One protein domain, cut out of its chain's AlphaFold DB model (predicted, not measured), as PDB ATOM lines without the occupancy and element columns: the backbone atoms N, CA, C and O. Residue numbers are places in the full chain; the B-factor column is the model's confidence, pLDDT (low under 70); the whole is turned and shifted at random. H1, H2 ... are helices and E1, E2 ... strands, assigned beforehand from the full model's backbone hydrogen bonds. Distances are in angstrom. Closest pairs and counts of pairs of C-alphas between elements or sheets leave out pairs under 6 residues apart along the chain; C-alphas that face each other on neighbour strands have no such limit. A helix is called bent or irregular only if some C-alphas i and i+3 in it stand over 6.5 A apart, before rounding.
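AT A GLANCE: This is residues 225 to 327 of the 376 residues of an uncharacterized protein of Serratia plymuthica (UniProt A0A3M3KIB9). What shape do these residues make? Six strands, E1 to E6, ring a small closed barrel; helix H1 covers one end of it, with C-alphas within 10 A of each strand, and short H2 packs on the outside at E3. What sticks out? Residues 276 to 282, of which 276 belongs to H1, stand free. What is the make-up? The printed part has 103 residues, in the order E1 E2 E3 H1 E4 E5 E6 H2, mixed in class; the neighbour strands are antiparallel, and E1 E2 E3 and E4 E5 E6 are each a meander, each strand the antiparallel neighbour of the one before. It is compact, with a radius of gyration of the C-alphas of 13.2 A, and spans 38 by 29 by 25 A.

IN THESE COORDINATES: Where does the first half run? E1, residues 225 to 238, begins with C-alpha 225 at (2.292, -48.491, -32.627), bends by 87 degrees at residue 228 and is 29.4 A long. E2 is residues 244 to 252, 24.4 A, and E3 residues 256 to 262. What follows? H1, residues 265 to 276, is 17.9 A long and irregular, with C-alphas 266 and 269 7.3 A apart. E4 is residues 285 to 291, E5 residues 296 to 301, and E6 residues 308 to 316, 23.8 A; H2, residues 318 to 321, ends with C-alpha 321 at (-17.419, -37.129, -40.863).

HOW THE PARTS SIT: How does the ring close? It runs E1 E2 E3 E6 E5 E4 and back to E1. Within hydrogen-bond range are N 235 and O 247 of the hairpin E1 and E2, 2.9 A, N 250 and O 258 of the hairpin E2 and E3, 3.0 A, and N 261 and O 314 of E3 and E6, 2.9 A. Also within range are N 311 and O 298 of the hairpin E5 and E6, 3.0 A, N 288 and O 299 of the hairpin E4 and E5, 2.9 A, and N 229 and O 287 of E1 and E4, 2.9 A. Where are the helices? H1 is on the barrel, outside it, at a height over the sheet of 7.1 A; its closest C-alphas to E2 are those of Tyr 265 and Thr 245, 5.6 A. H2 is also on it and outside; its closest C-alphas to E3 are those of Lys 318 and Ser 259, 6.7 A, and H1 and H2 are apart. What do their backbones show? In H1, 6 of 8 O i to N i+4 pairs are within hydrogen-bond range; H2 is too short for such a pair.

THE WHOLE: How large is it? The two C-alphas farthest apart, those of Asn 304 and Ser 323, are 38.3 A apart. Is anything cut or long? The printed part has no cut, and no link is long. Where is confidence low? Residues 277 to 284 and residue 305 have pLDDT under 70; the mean of the printed part is 86.9.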
ATOM      1  N   ILE A 225       3.492 -48.511 -33.477       91.81
ATOM      2  CA  ILE A 225       2.292 -48.491 -32.627       91.81
ATOM      3  C   ILE A 225       2.042 -47.060 -32.126       91.81
ATOM      4  O   ILE A 225       2.747 -46.560 -31.254       91.81
ATOM      5  N   VAL A 226       0.997 -46.406 -32.636       90.88
ATOM      6  CA  VAL A 226       0.580 -45.057 -32.201       90.88
ATOM      7  C   VAL A 226      -0.068 -45.092 -30.815       90.88
ATOM      8  O   VAL A 226       0.066 -44.160 -30.016       90.88
ATOM      9  N   GLY A 227      -0.815 -46.158 -30.516       93.75
ATOM     10  CA  GLY A 227      -1.453 -46.306 -29.214       93.75
ATOM     11  C   GLY A 227      -2.700 -47.177 -29.191       93.75
ATOM     12  O   GLY A 227      -2.945 -47.980 -30.088       93.75
ATOM     13  N   LYS A 228      -3.497 -47.005 -28.133       95.50
ATOM     14  CA  LYS A 228      -4.765 -47.719 -27.914       95.50
ATOM     15  C   LYS A 228      -5.946 -46.801 -28.218       95.50
ATOM     16  O   LYS A 228      -6.089 -45.756 -27.578       95.50
ATOM     17  N   LEU A 229      -6.797 -47.193 -29.161       95.25
ATOM     18  CA  LEU A 229      -8.046 -46.506 -29.488       95.25
ATOM     19  C   LEU A 229      -9.194 -47.126 -28.693       95.25
ATOM     20  O   LEU A 229      -9.518 -48.296 -28.866       95.25
ATOM     21  N   ALA A 230      -9.811 -46.321 -27.834       93.88
ATOM     22  CA  ALA A 230     -11.040 -46.650 -27.125       93.88
ATOM     23  C   ALA A 230     -12.245 -46.266 -27.998       93.88
ATOM     24  O   ALA A 230     -12.598 -45.085 -28.066       93.88
ATOM     25  N   ILE A 231     -12.833 -47.239 -28.693       93.50
ATOM     26  CA  ILE A 231     -13.925 -47.026 -29.650       93.50
ATOM     27  C   ILE A 231     -15.228 -46.793 -28.884       93.50
ATOM     28  O   ILE A 231     -15.594 -47.560 -27.994       93.50
ATOM     29  N   ARG A 232     -15.888 -45.683 -29.213       90.06
ATOM     30  CA  ARG A 232     -17.133 -45.221 -28.596       90.06
ATOM     31  C   ARG A 232     -18.353 -45.650 -29.392       90.06
ATOM     32  O   ARG A 232     -19.353 -46.004 -28.784       90.06
ATOM     33  N   ASP A 233     -18.252 -45.559 -30.713       89.81
ATOM     34  CA  ASP A 233     -19.358 -45.746 -31.641       89.81
ATOM     35  C   ASP A 233     -18.828 -46.102 -33.041       89.81
ATOM     36  O   ASP A 233     -17.685 -45.761 -33.376       89.81
ATOM     37  N   ILE A 234     -19.654 -46.777 -33.840       91.56
ATOM     38  CA  ILE A 234     -19.397 -47.069 -35.253       91.56
ATOM     39  C   ILE A 234     -20.637 -46.677 -36.054       91.56
ATOM     40  O   ILE A 234     -21.700 -47.273 -35.910       91.56
ATOM     41  N   GLU A 235     -20.478 -45.689 -36.927       91.88
ATOM     42  CA  GLU A 235     -21.556 -45.159 -37.759       91.88
ATOM     43  C   GLU A 235     -21.403 -45.691 -39.190       91.88
ATOM     44  O   GLU A 235     -20.341 -45.543 -39.797       91.88
ATOM     45  N   LEU A 236     -22.455 -46.292 -39.751       92.25
ATOM     46  CA  LEU A 236     -22.483 -46.653 -41.171       92.25
ATOM     47  C   LEU A 236     -22.859 -45.431 -42.011       92.25
ATOM     48  O   LEU A 236     -23.862 -44.759 -41.752       92.25
ATOM     49  N   VAL A 237     -22.056 -45.155 -43.033       91.81
ATOM     50  CA  VAL A 237     -22.221 -44.013 -43.936       91.81
ATOM     51  C   VAL A 237     -22.104 -44.442 -45.392       91.81
ATOM     52  O   VAL A 237     -21.541 -45.492 -45.703       91.81
ATOM     53  N   VAL A 238     -22.633 -43.616 -46.287       88.75
ATOM     54  CA  VAL A 238     -22.490 -43.774 -47.736       88.75
ATOM     55  C   VAL A 238     -21.503 -42.722 -48.249       88.75
ATOM     56  O   VAL A 238     -21.659 -41.536 -47.956       88.75
ATOM     57  N   ASP A 239     -20.473 -43.172 -48.968       81.56
ATOM     58  CA  ASP A 239     -19.494 -42.330 -49.673       81.56
ATOM     59  C   ASP A 239     -20.109 -41.693 -50.938       81.56
ATOM     60  O   ASP A 239     -21.110 -42.181 -51.463       81.56
ATOM     61  N   ASP A 240     -19.456 -40.672 -51.500       78.06
ATOM     62  CA  ASP A 240     -19.857 -39.969 -52.737       78.06
ATOM     63  C   ASP A 240     -20.031 -40.907 -53.956       78.06
ATOM     64  O   ASP A 240     -20.602 -40.527 -54.980       78.06
ATOM     65  N   LYS A 241     -19.512 -42.138 -53.868       82.31
ATOM     66  CA  LYS A 241     -19.605 -43.204 -54.881       82.31
ATOM     67  C   LYS A 241     -20.727 -44.215 -54.612       82.31
ATOM     68  O   LYS A 241     -20.664 -45.324 -55.136       82.31
ATOM     69  N   GLU A 242     -21.675 -43.879 -53.739       81.94
ATOM     70  CA  GLU A 242     -22.774 -44.746 -53.279       81.94
ATOM     71  C   GLU A 242     -22.310 -46.049 -52.591       81.94
ATOM     72  O   GLU A 242     -23.090 -46.972 -52.359       81.94
ATOM     73  N   LYS A 243     -21.028 -46.128 -52.207       86.94
ATOM     74  CA  LYS A 243     -20.472 -47.262 -51.465       86.94
ATOM     75  C   LYS A 243     -20.703 -47.081 -49.971       86.94
ATOM     76  O   LYS A 243     -20.358 -46.044 -49.407       86.94
ATOM     77  N   MET A 244     -21.229 -48.117 -49.321       88.44
ATOM     78  CA  MET A 244     -21.301 -48.171 -47.863       88.44
ATOM     79  C   MET A 244     -19.887 -48.280 -47.273       88.44
ATOM     80  O   MET A 244     -19.044 -49.013 -47.790       88.44
ATOM     81  N   THR A 245     -19.631 -47.555 -46.188       93.25
ATOM     82  CA  THR A 245     -18.422 -47.647 -45.359       93.25
ATOM     83  C   THR A 245     -18.766 -47.364 -43.889       93.25
ATOM     84  O   THR A 245     -19.901 -47.021 -43.555       93.25
ATOM     85  N   ALA A 246     -17.804 -47.555 -42.991       93.56
ATOM     86  CA  ALA A 246     -17.954 -47.379 -41.553       93.56
ATOM     87  C   ALA A 246     -17.024 -46.273 -41.034       93.56
ATOM     88  O   ALA A 246     -15.824 -46.274 -41.326       93.56
ATOM     89  N   ILE A 247     -17.563 -45.363 -40.220       94.06
ATOM     90  CA  ILE A 247     -16.794 -44.399 -39.427       94.06
ATOM     91  C   ILE A 247     -16.653 -44.940 -38.006       94.06
ATOM     92  O   ILE A 247     -17.627 -45.053 -37.265       94.06
ATOM     93  N   VAL A 248     -15.420 -45.232 -37.605       94.56
ATOM     94  CA  VAL A 248     -15.047 -45.645 -36.253       94.56
ATOM     95  C   VAL A 248     -14.702 -44.403 -35.430       94.56
ATOM     96  O   VAL A 248     -13.663 -43.770 -35.637       94.56
ATOM     97  N   ASN A 249     -15.563 -44.063 -34.473       93.88
ATOM     98  CA  ASN A 249     -15.405 -42.908 -33.590       93.88
ATOM     99  C   ASN A 249     -14.830 -43.342 -32.232       93.88
ATOM    100  O   ASN A 249     -15.343 -44.261 -31.588       93.88
ATOM    101  N   GLY A 250     -13.781 -42.677 -31.737       93.56
ATOM    102  CA  GLY A 250     -13.167 -43.075 -30.467       93.56
ATOM    103  C   GLY A 250     -12.140 -42.113 -29.873       93.56
ATOM    104  O   GLY A 250     -11.839 -41.053 -30.414       93.56
ATOM    105  N   ASN A 251     -11.589 -42.513 -28.725       94.06
ATOM    106  CA  ASN A 251     -10.547 -41.786 -28.002       94.06
ATOM    107  C   ASN A 251      -9.200 -42.520 -28.101       94.06
ATOM    108  O   ASN A 251      -8.975 -43.519 -27.410       94.06
ATOM    109  N   LEU A 252      -8.271 -41.997 -28.899       93.19
ATOM    110  CA  LEU A 252      -6.892 -42.472 -28.965       93.19
ATOM    111  C   LEU A 252      -6.123 -42.059 -27.699       93.19
ATOM    112  O   LEU A 252      -6.153 -40.900 -27.269       93.19
ATOM    113  N   ASN A 253      -5.461 -43.032 -27.067       91.88
ATOM    114  CA  ASN A 253      -4.696 -42.883 -25.823       91.88
ATOM    115  C   ASN A 253      -5.476 -42.169 -24.699       91.88
ATOM    116  O   ASN A 253      -4.906 -41.433 -23.895       91.88
ATOM    117  N   LYS A 254      -6.803 -42.375 -24.658       87.94
ATOM    118  CA  LYS A 254      -7.776 -41.729 -23.746       87.94
ATOM    119  C   LYS A 254      -7.836 -40.189 -23.809       87.94
ATOM    120  O   LYS A 254      -8.601 -39.608 -23.044       87.94
ATOM    121  N   ARG A 255      -7.076 -39.528 -24.693       87.94
ATOM    122  CA  ARG A 255      -6.934 -38.058 -24.745       87.94
ATOM    123  C   ARG A 255      -7.441 -37.432 -26.040       87.94
ATOM    124  O   ARG A 255      -8.037 -36.362 -25.989       87.94
ATOM    125  N   PHE A 256      -7.213 -38.077 -27.180       88.44
ATOM    126  CA  PHE A 256      -7.484 -37.492 -28.492       88.44
ATOM    127  C   PHE A 256      -8.752 -38.091 -29.090       88.44
ATOM    128  O   PHE A 256      -8.799 -39.294 -29.340       88.44
ATOM    129  N   HIS A 257      -9.776 -37.267 -29.316       91.38
ATOM    130  CA  HIS A 257     -10.952 -37.701 -30.064       91.38
ATOM    131  C   HIS A 257     -10.594 -37.812 -31.545       91.38
ATOM    132  O   HIS A 257     -10.146 -36.834 -32.143       91.38
ATOM    133  N   VAL A 258     -10.797 -38.987 -32.128       93.69
ATOM    134  CA  VAL A 258     -10.456 -39.296 -33.517       93.69
ATOM    135  C   VAL A 258     -11.617 -40.023 -34.189       93.69
ATOM    136  O   VAL A 258     -12.364 -40.758 -33.538       93.69
ATOM    137  N   SER A 259     -11.743 -39.800 -35.492       95.00
ATOM    138  CA  SER A 259     -12.696 -40.474 -36.367       95.00
ATOM    139  C   SER A 259     -11.895 -41.095 -37.506       95.00
ATOM    140  O   SER A 259     -11.107 -40.405 -38.157       95.00
ATOM    141  N   TYR A 260     -12.061 -42.394 -37.712       95.31
ATOM    142  CA  TYR A 260     -11.403 -43.148 -38.776       95.31
ATOM    143  C   TYR A 260     -12.459 -43.695 -39.731       95.31
ATOM    144  O   TYR A 260     -13.452 -44.237 -39.262       95.31
ATOM    145  N   ILE A 261     -12.254 -43.581 -41.041       93.94
ATOM    146  CA  ILE A 261     -13.125 -44.208 -42.046       93.94
ATOM    147  C   ILE A 261     -12.471 -45.482 -42.572       93.94
ATOM    148  O   ILE A 261     -11.257 -45.510 -42.797       93.94
ATOM    149  N   LEU A 262     -13.261 -46.537 -42.741       94.38
ATOM    150  CA  LEU A 262     -12.798 -47.809 -43.281       94.38
ATOM    151  C   LEU A 262     -12.553 -47.690 -44.794       94.38
ATOM    152  O   LEU A 262     -13.419 -47.227 -45.538       94.38
ATOM    153  N   LEU A 263     -11.373 -48.110 -45.251       90.06
ATOM    154  CA  LEU A 263     -11.017 -48.113 -46.678       90.06
ATOM    155  C   LEU A 263     -11.496 -49.393 -47.382       90.06
ATOM    156  O   LEU A 263     -11.807 -49.383 -48.573       90.06
ATOM    157  N   GLU A 264     -11.591 -50.492 -46.634       91.50
ATOM    158  CA  GLU A 264     -11.931 -51.829 -47.121       91.50
ATOM    159  C   GLU A 264     -13.424 -52.126 -46.905       91.50
ATOM    160  O   GLU A 264     -13.816 -52.708 -45.894       91.50
ATOM    161  N   TYR A 265     -14.271 -51.735 -47.864       88.75
ATOM    162  CA  TYR A 265     -15.733 -51.905 -47.779       88.75
ATOM    163  C   TYR A 265     -16.174 -53.374 -47.596       88.75
ATOM    164  O   TYR A 265     -17.213 -53.646 -47.001       88.75
ATOM    165  N   GLU A 266     -15.370 -54.339 -48.044       90.62
ATOM    166  CA  GLU A 266     -15.654 -55.778 -47.920       90.62
ATOM    167  C   GLU A 266     -15.545 -56.265 -46.463       90.62
ATOM    168  O   GLU A 266     -16.270 -57.168 -46.052       90.62
ATOM    169  N   LYS A 267     -14.719 -55.598 -45.643       92.25
ATOM    170  CA  LYS A 267     -14.495 -55.937 -44.227       92.25
ATOM    171  C   LYS A 267     -15.463 -55.248 -43.253       92.25
ATOM    172  O   LYS A 267     -15.285 -55.369 -42.040       92.25
ATOM    173  N   ILE A 268     -16.489 -54.531 -43.730       91.44
ATOM    174  CA  ILE A 268     -17.478 -53.867 -42.853       91.44
ATOM    175  C   ILE A 268     -18.169 -54.891 -41.947       91.44
ATOM    176  O   ILE A 268     -18.225 -54.700 -40.734       91.44
ATOM    177  N   ASN A 269     -18.639 -56.003 -42.517       89.81
ATOM    178  CA  ASN A 269     -19.328 -57.048 -41.757       89.81
ATOM    179  C   ASN A 269     -18.396 -57.724 -40.741       89.81
ATOM    180  O   ASN A 269     -18.809 -57.998 -39.617       89.81
ATOM    181  N   ASP A 270     -17.120 -57.920 -41.088       90.62
ATOM    182  CA  ASP A 270     -16.115 -58.423 -40.149       90.62
ATOM    183  C   ASP A 270     -15.911 -57.470 -38.970       90.62
ATOM    184  O   ASP A 270     -15.906 -57.919 -37.821       90.62
ATOM    185  N   LEU A 271     -15.788 -56.166 -39.243       89.38
ATOM    186  CA  LEU A 271     -15.646 -55.125 -38.224       89.38
ATOM    187  C   LEU A 271     -16.872 -55.085 -37.303       89.38
ATOM    188  O   LEU A 271     -16.711 -55.094 -36.084       89.38
ATOM    189  N   LEU A 272     -18.085 -55.091 -37.863       88.12
ATOM    190  CA  LEU A 272     -19.331 -55.116 -37.091       88.12
ATOM    191  C   LEU A 272     -19.456 -56.399 -36.257       88.12
ATOM    192  O   LEU A 272     -19.775 -56.317 -35.072       88.12
ATOM    193  N   SER A 273     -19.101 -57.565 -36.808       86.44
ATOM    194  CA  SER A 273     -19.131 -58.837 -36.069       86.44
ATOM    195  C   SER A 273     -18.206 -58.821 -34.845       86.44
ATOM    196  O   SER A 273     -18.551 -59.368 -33.795       86.44
ATOM    197  N   GLU A 274     -17.053 -58.146 -34.929       85.25
ATOM    198  CA  GLU A 274     -16.167 -57.955 -33.778       85.25
ATOM    199  C   GLU A 274     -16.746 -57.002 -32.730       85.25
ATOM    200  O   GLU A 274     -16.325 -57.055 -31.574       85.25
ATOM    201  N   PHE A 275     -17.736 -56.177 -33.075       79.00
ATOM    202  CA  PHE A 275     -18.474 -55.350 -32.122       79.00
ATOM    203  C   PHE A 275     -19.649 -56.101 -31.486       79.00
ATOM    204  O   PHE A 275     -19.752 -56.134 -30.256       79.00
ATOM    205  N   GLU A 276     -20.467 -56.777 -32.290       78.69
ATOM    206  CA  GLU A 276     -21.699 -57.438 -31.842       78.69
ATOM    207  C   GLU A 276     -21.461 -58.575 -30.834       78.69
ATOM    208  O   GLU A 276     -22.220 -58.724 -29.870       78.69
ATOM    209  N   LYS A 277     -20.354 -59.321 -30.973       67.69
ATOM    210  CA  LYS A 277     -19.987 -60.458 -30.098       67.69
ATOM    211  C   LYS A 277     -19.945 -60.146 -28.592       67.69
ATOM    212  O   LYS A 277     -19.966 -61.076 -27.790       67.69
ATOM    213  N   GLU A 278     -19.880 -58.874 -28.177       62.53
ATOM    214  CA  GLU A 278     -19.835 -58.480 -26.754       62.53
ATOM    215  C   GLU A 278     -20.988 -57.562 -26.292       62.53
ATOM    216  O   GLU A 278     -20.911 -57.032 -25.184       62.53
ATOM    217  N   ILE A 279     -22.091 -57.431 -27.052       55.22
ATOM    218  CA  ILE A 279     -23.266 -56.583 -26.703       55.22
ATOM    219  C   ILE A 279     -23.794 -56.813 -25.268       55.22
ATOM    220  O   ILE A 279     -24.344 -55.907 -24.644       55.22
ATOM    221  N   LYS A 280     -23.563 -57.996 -24.683       57.59
ATOM    222  CA  LYS A 280     -23.940 -58.328 -23.296       57.59
ATOM    223  C   LYS A 280     -23.203 -57.522 -22.206       57.59
ATOM    224  O   LYS A 280     -23.523 -57.700 -21.031       57.59
ATOM    225  N   LYS A 281     -22.238 -56.649 -22.536       54.16
ATOM    226  CA  LYS A 281     -21.649 -55.667 -21.599       54.16
ATOM    227  C   LYS A 281     -21.417 -54.308 -22.280       54.16
ATOM    228  O   LYS A 281     -20.836 -54.279 -23.360       54.16
ATOM    229  N   PRO A 282     -21.730 -53.168 -21.626       55.84
ATOM    230  CA  PRO A 282     -21.503 -51.821 -22.166       55.84
ATOM    231  C   PRO A 282     -20.027 -51.399 -22.030       55.84
ATOM    232  O   PRO A 282     -19.700 -50.385 -21.415       55.84
ATOM    233  N   HIS A 283     -19.102 -52.238 -22.494       57.06
ATOM    234  CA  HIS A 283     -17.666 -51.999 -22.390       57.06
ATOM    235  C   HIS A 283     -17.125 -51.457 -23.712       57.06
ATOM    236  O   HIS A 283     -17.160 -52.124 -24.741       57.06
ATOM    237  N   ILE A 284     -16.584 -50.242 -23.637       69.88
ATOM    238  CA  ILE A 284     -15.802 -49.578 -24.685       69.88
ATOM    239  C   ILE A 284     -14.736 -50.551 -25.211       69.88
ATOM    240  O   ILE A 284     -13.806 -50.901 -24.478       69.88
ATOM    241  N   LYS A 285     -14.849 -50.977 -26.474       82.31
ATOM    242  CA  LYS A 285     -13.848 -51.854 -27.097       82.31
ATOM    243  C   LYS A 285     -12.557 -51.087 -27.350       82.31
ATOM    244  O   LYS A 285     -12.576 -49.928 -27.767       82.31
ATOM    245  N   THR A 286     -11.420 -51.736 -27.107       90.00
ATOM    246  CA  THR A 286     -10.100 -51.146 -27.356       90.00
ATOM    247  C   THR A 286      -9.349 -51.924 -28.422       90.00
ATOM    248  O   THR A 286      -9.097 -53.111 -28.226       90.00
ATOM    249  N   CYS A 287      -8.933 -51.246 -29.489       92.81
ATOM    250  CA  CYS A 287      -7.994 -51.775 -30.482       92.81
ATOM    251  C   CYS A 287      -6.645 -51.041 -30.407       92.81
ATOM    252  O   CYS A 287      -6.516 -49.996 -29.755       92.81
ATOM    253  N   LEU A 288      -5.623 -51.604 -31.050       94.50
ATOM    254  CA  LEU A 288      -4.345 -50.933 -31.279       94.50
ATOM    255  C   LEU A 288      -4.403 -50.182 -32.609       94.50
ATOM    256  O   LEU A 288      -4.896 -50.718 -33.595       94.50
ATOM    257  N   VAL A 289      -3.869 -48.964 -32.639       95.44
ATOM    258  CA  VAL A 289      -3.649 -48.215 -33.881       95.44
ATOM    259  C   VAL A 289      -2.180 -48.352 -34.249       95.44
ATOM    260  O   VAL A 289      -1.315 -47.914 -33.481       95.44
ATOM    261  N   LYS A 290      -1.904 -48.959 -35.404       94.19
ATOM    262  CA  LYS A 290      -0.573 -48.987 -36.020       94.19
ATOM    263  C   LYS A 290      -0.563 -47.967 -37.172       94.19
ATOM    264  O   LYS A 290      -1.536 -47.870 -37.915       94.19
ATOM    265  N   ASP A 291       0.502 -47.184 -37.285       91.50
ATOM    266  CA  ASP A 291       0.768 -46.246 -38.387       91.50
ATOM    267  C   ASP A 291       1.982 -46.797 -39.135       91.50
ATOM    268  O   ASP A 291       3.073 -46.895 -38.565       91.50
ATOM    269  N   SER A 292       1.765 -47.264 -40.363       87.50
ATOM    270  CA  SER A 292       2.844 -47.659 -41.267       87.50
ATOM    271  C   SER A 292       3.276 -46.449 -42.101       87.50
ATOM    272  O   SER A 292       2.863 -45.311 -41.854       87.50
ATOM    273  N   GLU A 293       4.146 -46.658 -43.084       73.06
ATOM    274  CA  GLU A 293       4.536 -45.577 -43.991       73.06
ATOM    275  C   GLU A 293       3.374 -45.154 -44.901       73.06
ATOM    276  O   GLU A 293       3.206 -43.961 -45.169       73.06
ATOM    277  N   ASP A 294       2.546 -46.127 -45.293       78.88
ATOM    278  CA  ASP A 294       1.532 -46.003 -46.336       78.88
ATOM    279  C   ASP A 294       0.081 -45.984 -45.846       78.88
ATOM    280  O   ASP A 294      -0.778 -45.474 -46.576       78.88
ATOM    281  N   GLU A 295      -0.198 -46.549 -44.665       89.81
ATOM    282  CA  GLU A 295      -1.550 -46.859 -44.186       89.81
ATOM    283  C   GLU A 295      -1.669 -46.760 -42.653       89.81
ATOM    284  O   GLU A 295      -0.765 -47.133 -41.900       89.81
ATOM    285  N   ILE A 296      -2.833 -46.318 -42.170       92.75
ATOM    286  CA  ILE A 296      -3.203 -46.429 -40.753       92.75
ATOM    287  C   ILE A 296      -4.055 -47.689 -40.609       92.75
ATOM    288  O   ILE A 296      -5.015 -47.880 -41.354       92.75
ATOM    289  N   THR A 297      -3.737 -48.546 -39.640       95.50
ATOM    290  CA  THR A 297      -4.468 -49.802 -39.430       95.50
ATOM    291  C   THR A 297      -4.993 -49.931 -38.003       95.50
ATOM    292  O   THR A 297      -4.316 -49.601 -37.021       95.50
ATOM    293  N   LEU A 298      -6.236 -50.404 -37.885       94.81
ATOM    294  CA  LEU A 298      -6.850 -50.787 -36.616       94.81
ATOM    295  C   LEU A 298      -6.661 -52.285 -36.413       94.81
ATOM    296  O   LEU A 298      -7.067 -53.090 -37.250       94.81
ATOM    297  N   VAL A 299      -6.057 -52.649 -35.285       94.75
ATOM    298  CA  VAL A 299      -5.685 -54.025 -34.966       94.75
ATOM    299  C   VAL A 299      -6.428 -54.498 -33.727       94.75
ATOM    300  O   VAL A 299      -6.221 -54.000 -32.614       94.75
ATOM    301  N   PHE A 300      -7.294 -55.484 -33.931       92.56
ATOM    302  CA  PHE A 300      -8.080 -56.141 -32.897       92.56
ATOM    303  C   PHE A 300      -7.427 -57.482 -32.569       92.56
ATOM    304  O   PHE A 300      -7.264 -58.334 -33.441       92.56
ATOM    305  N   LYS A 301      -7.043 -57.664 -31.304       89.50
ATOM    306  CA  LYS A 301      -6.549 -58.948 -30.800       89.50
ATOM    307  C   LYS A 301      -7.744 -59.803 -30.396       89.50
ATOM    308  O   LYS A 301      -8.518 -59.378 -29.532       89.50
ATOM    309  N   ASN A 302      -7.892 -60.978 -31.003       84.25
ATOM    310  CA  ASN A 302      -8.835 -61.978 -30.517       84.25
ATOM    311  C   ASN A 302      -8.388 -62.446 -29.111       84.25
ATOM    312  O   ASN A 302      -7.206 -62.410 -28.776       84.25
ATOM    313  N   LYS A 303      -9.339 -62.817 -28.246       79.12
ATOM    314  CA  LYS A 303      -9.045 -63.325 -26.890       79.12
ATOM    315  C   LYS A 303      -8.754 -64.825 -26.875       79.12
ATOM    316  O   LYS A 303      -8.160 -65.301 -25.914       79.12
ATOM    317  N   ASN A 304      -9.206 -65.542 -27.904       75.69
ATOM    318  CA  ASN A 304      -9.223 -67.006 -27.940       75.69
ATOM    319  C   ASN A 304      -8.271 -67.604 -28.991       75.69
ATOM    320  O   ASN A 304      -8.095 -68.815 -29.024       75.69
ATOM    321  N   GLU A 305      -7.683 -66.772 -29.850       69.69
ATOM    322  CA  GLU A 305      -6.792 -67.168 -30.945       69.69
ATOM    323  C   GLU A 305      -5.688 -66.111 -31.075       69.69
ATOM    324  O   GLU A 305      -5.967 -64.923 -30.917       69.69
ATOM    325  N   ASP A 306      -4.470 -66.508 -31.455       78.31
ATOM    326  CA  ASP A 306      -3.370 -65.577 -31.779       78.31
ATOM    327  C   ASP A 306      -3.585 -64.805 -33.107       78.31
ATOM    328  O   ASP A 306      -2.686 -64.134 -33.617       78.31
ATOM    329  N   SER A 307      -4.793 -64.866 -33.677       86.75
ATOM    330  CA  SER A 307      -5.198 -64.116 -34.863       86.75
ATOM    331  C   SER A 307      -5.414 -62.626 -34.535       86.75
ATOM    332  O   SER A 307      -6.318 -62.231 -33.791       86.75
ATOM    333  N   GLU A 308      -4.587 -61.753 -35.119       91.38
ATOM    334  CA  GLU A 308      -4.854 -60.310 -35.158       91.38
ATOM    335  C   GLU A 308      -5.747 -59.984 -36.367       91.38
ATOM    336  O   GLU A 308      -5.362 -60.223 -37.510       91.38
ATOM    337  N   LYS A 309      -6.925 -59.384 -36.140       92.69
ATOM    338  CA  LYS A 309      -7.742 -58.812 -37.223       92.69
ATOM    339  C   LYS A 309      -7.283 -57.390 -37.526       92.69
ATOM    340  O   LYS A 309      -7.234 -56.554 -36.620       92.69
ATOM    341  N   ILE A 310      -6.962 -57.125 -38.793       94.31
ATOM    342  CA  ILE A 310      -6.386 -55.861 -39.275       94.31
ATOM    343  C   ILE A 310      -7.335 -55.211 -40.291       94.31
ATOM    344  O   ILE A 310      -7.727 -55.836 -41.282       94.31
ATOM    345  N   PHE A 311      -7.676 -53.949 -40.034       95.06
ATOM    346  CA  PHE A 311      -8.564 -53.131 -40.861       95.06
ATOM    347  C   PHE A 311      -7.849 -51.854 -41.302       95.06
ATOM    348  O   PHE A 311      -7.381 -51.089 -40.450       95.06
ATOM    349  N   ASN A 312      -7.801 -51.601 -42.609       94.31
ATOM    350  CA  ASN A 312      -7.166 -50.410 -43.166       94.31
ATOM    351  C   ASN A 312      -8.120 -49.214 -43.100       94.31
ATOM    352  O   ASN A 312      -9.263 -49.271 -43.565       94.31
ATOM    353  N   VAL A 313      -7.648 -48.116 -42.512       95.00
ATOM    354  CA  VAL A 313      -8.442 -46.911 -42.261       95.00
ATOM    355  C   VAL A 313      -7.702 -45.641 -42.674       95.00
ATOM    356  O   VAL A 313      -6.474 -45.607 -42.745       95.00
ATOM    357  N   SER A 314      -8.440 -44.554 -42.884       92.19
ATOM    358  CA  SER A 314      -7.863 -43.209 -42.973       92.19
ATOM    359  C   SER A 314      -8.459 -42.275 -41.921       92.19
ATOM    360  O   SER A 314      -9.585 -42.457 -41.451       92.19
ATOM    361  N   PHE A 315      -7.674 -41.288 -41.483       91.69
ATOM    362  CA  PHE A 315      -8.126 -40.290 -40.515       91.69
ATOM    363  C   PHE A 315      -9.072 -39.281 -41.178       91.69
ATOM    364  O   PHE A 315      -8.710 -38.639 -42.167       91.69
ATOM    365  N   VAL A 316     -10.245 -39.067 -40.579       89.69
ATOM    366  CA  VAL A 316     -11.246 -38.109 -41.063       89.69
ATOM    367  C   VAL A 316     -11.410 -36.966 -40.067       89.69
ATOM    368  O   VAL A 316     -11.650 -37.155 -38.874       89.69
ATOM    369  N   LYS A 317     -11.312 -35.729 -40.569       86.06
ATOM    370  CA  LYS A 317     -11.618 -34.526 -39.783       86.06
ATOM    371  C   LYS A 317     -13.102 -34.537 -39.423       86.06
ATOM    372  O   LYS A 317     -13.926 -34.693 -40.315       86.06
ATOM    373  N   LYS A 318     -13.451 -34.247 -38.164       84.06
ATOM    374  CA  LYS A 318     -14.846 -34.255 -37.680       84.06
ATOM    375  C   LYS A 318     -15.850 -33.576 -38.634       84.06
ATOM    376  O   LYS A 318     -16.872 -34.168 -38.931       84.06
ATOM    377  N   LYS A 319     -15.530 -32.395 -39.183       83.38
ATOM    378  CA  LYS A 319     -16.408 -31.690 -40.143       83.38
ATOM    379  C   LYS A 319     -16.764 -32.499 -41.402       83.38
ATOM    380  O   LYS A 319     -17.844 -32.297 -41.931       83.38
ATOM    381  N   LEU A 320     -15.858 -33.360 -41.877       81.12
ATOM    382  CA  LEU A 320     -16.085 -34.244 -43.027       81.12
ATOM    383  C   LEU A 320     -16.856 -35.510 -42.621       81.12
ATOM    384  O   LEU A 320     -17.697 -35.982 -43.374       81.12
ATOM    385  N   ALA A 321     -16.616 -36.034 -41.413       84.44
ATOM    386  CA  ALA A 321     -17.419 -37.129 -40.863       84.44
ATOM    387  C   ALA A 321     -18.883 -36.698 -40.643       84.44
ATOM    388  O   ALA A 321     -19.804 -37.434 -40.978       84.44
ATOM    389  N   ASP A 322     -19.092 -35.477 -40.141       85.81
ATOM    390  CA  ASP A 322     -20.416 -34.893 -39.903       85.81
ATOM    391  C   ASP A 322     -21.184 -34.581 -41.212       85.81
ATOM    392  O   ASP A 322     -22.406 -34.455 -41.168       85.81
ATOM    393  N   SER A 323     -20.507 -34.461 -42.367       85.75
ATOM    394  CA  SER A 323     -21.144 -34.202 -43.674       85.75
ATOM    395  C   SER A 323     -21.538 -35.458 -44.460       85.75
ATOM    396  O   SER A 323     -22.252 -35.337 -45.452       85.75
ATOM    397  N   LEU A 324     -21.078 -36.647 -44.059       85.25
ATOM    398  CA  LEU A 324     -21.386 -37.899 -44.758       85.25
ATOM    399  C   LEU A 324     -22.805 -38.395 -44.436       85.25
ATOM    400  O   LEU A 324     -23.293 -38.279 -43.309       85.25
ATOM    401  N   VAL A 325     -23.477 -38.977 -45.436       88.38
ATOM    402  CA  VAL A 325     -24.863 -39.444 -45.293       88.38
ATOM    403  C   VAL A 325     -24.892 -40.713 -44.446       88.38
ATOM    404  O   VAL A 325     -24.416 -41.770 -44.856       88.38
ATOM    405  N   ARG A 326     -25.472 -40.603 -43.249       89.12
ATOM    406  CA  ARG A 326     -25.621 -41.709 -42.295       89.12
ATOM    407  C   ARG A 326     -26.735 -42.654 -42.730       89.12
ATOM    408  O   ARG A 326     -27.871 -42.220 -42.931       89.12
ATOM    409  N   VAL A 327     -26.434 -43.947 -42.790       86.12
ATOM    410  CA  VAL A 327     -27.439 -44.988 -43.012       86.12
ATOM    411  C   VAL A 327     -28.250 -45.138 -41.729       86.12
ATOM    412  O   VAL A 327     -27.745 -45.615 -40.714       86.12
TER     413      VAL A 327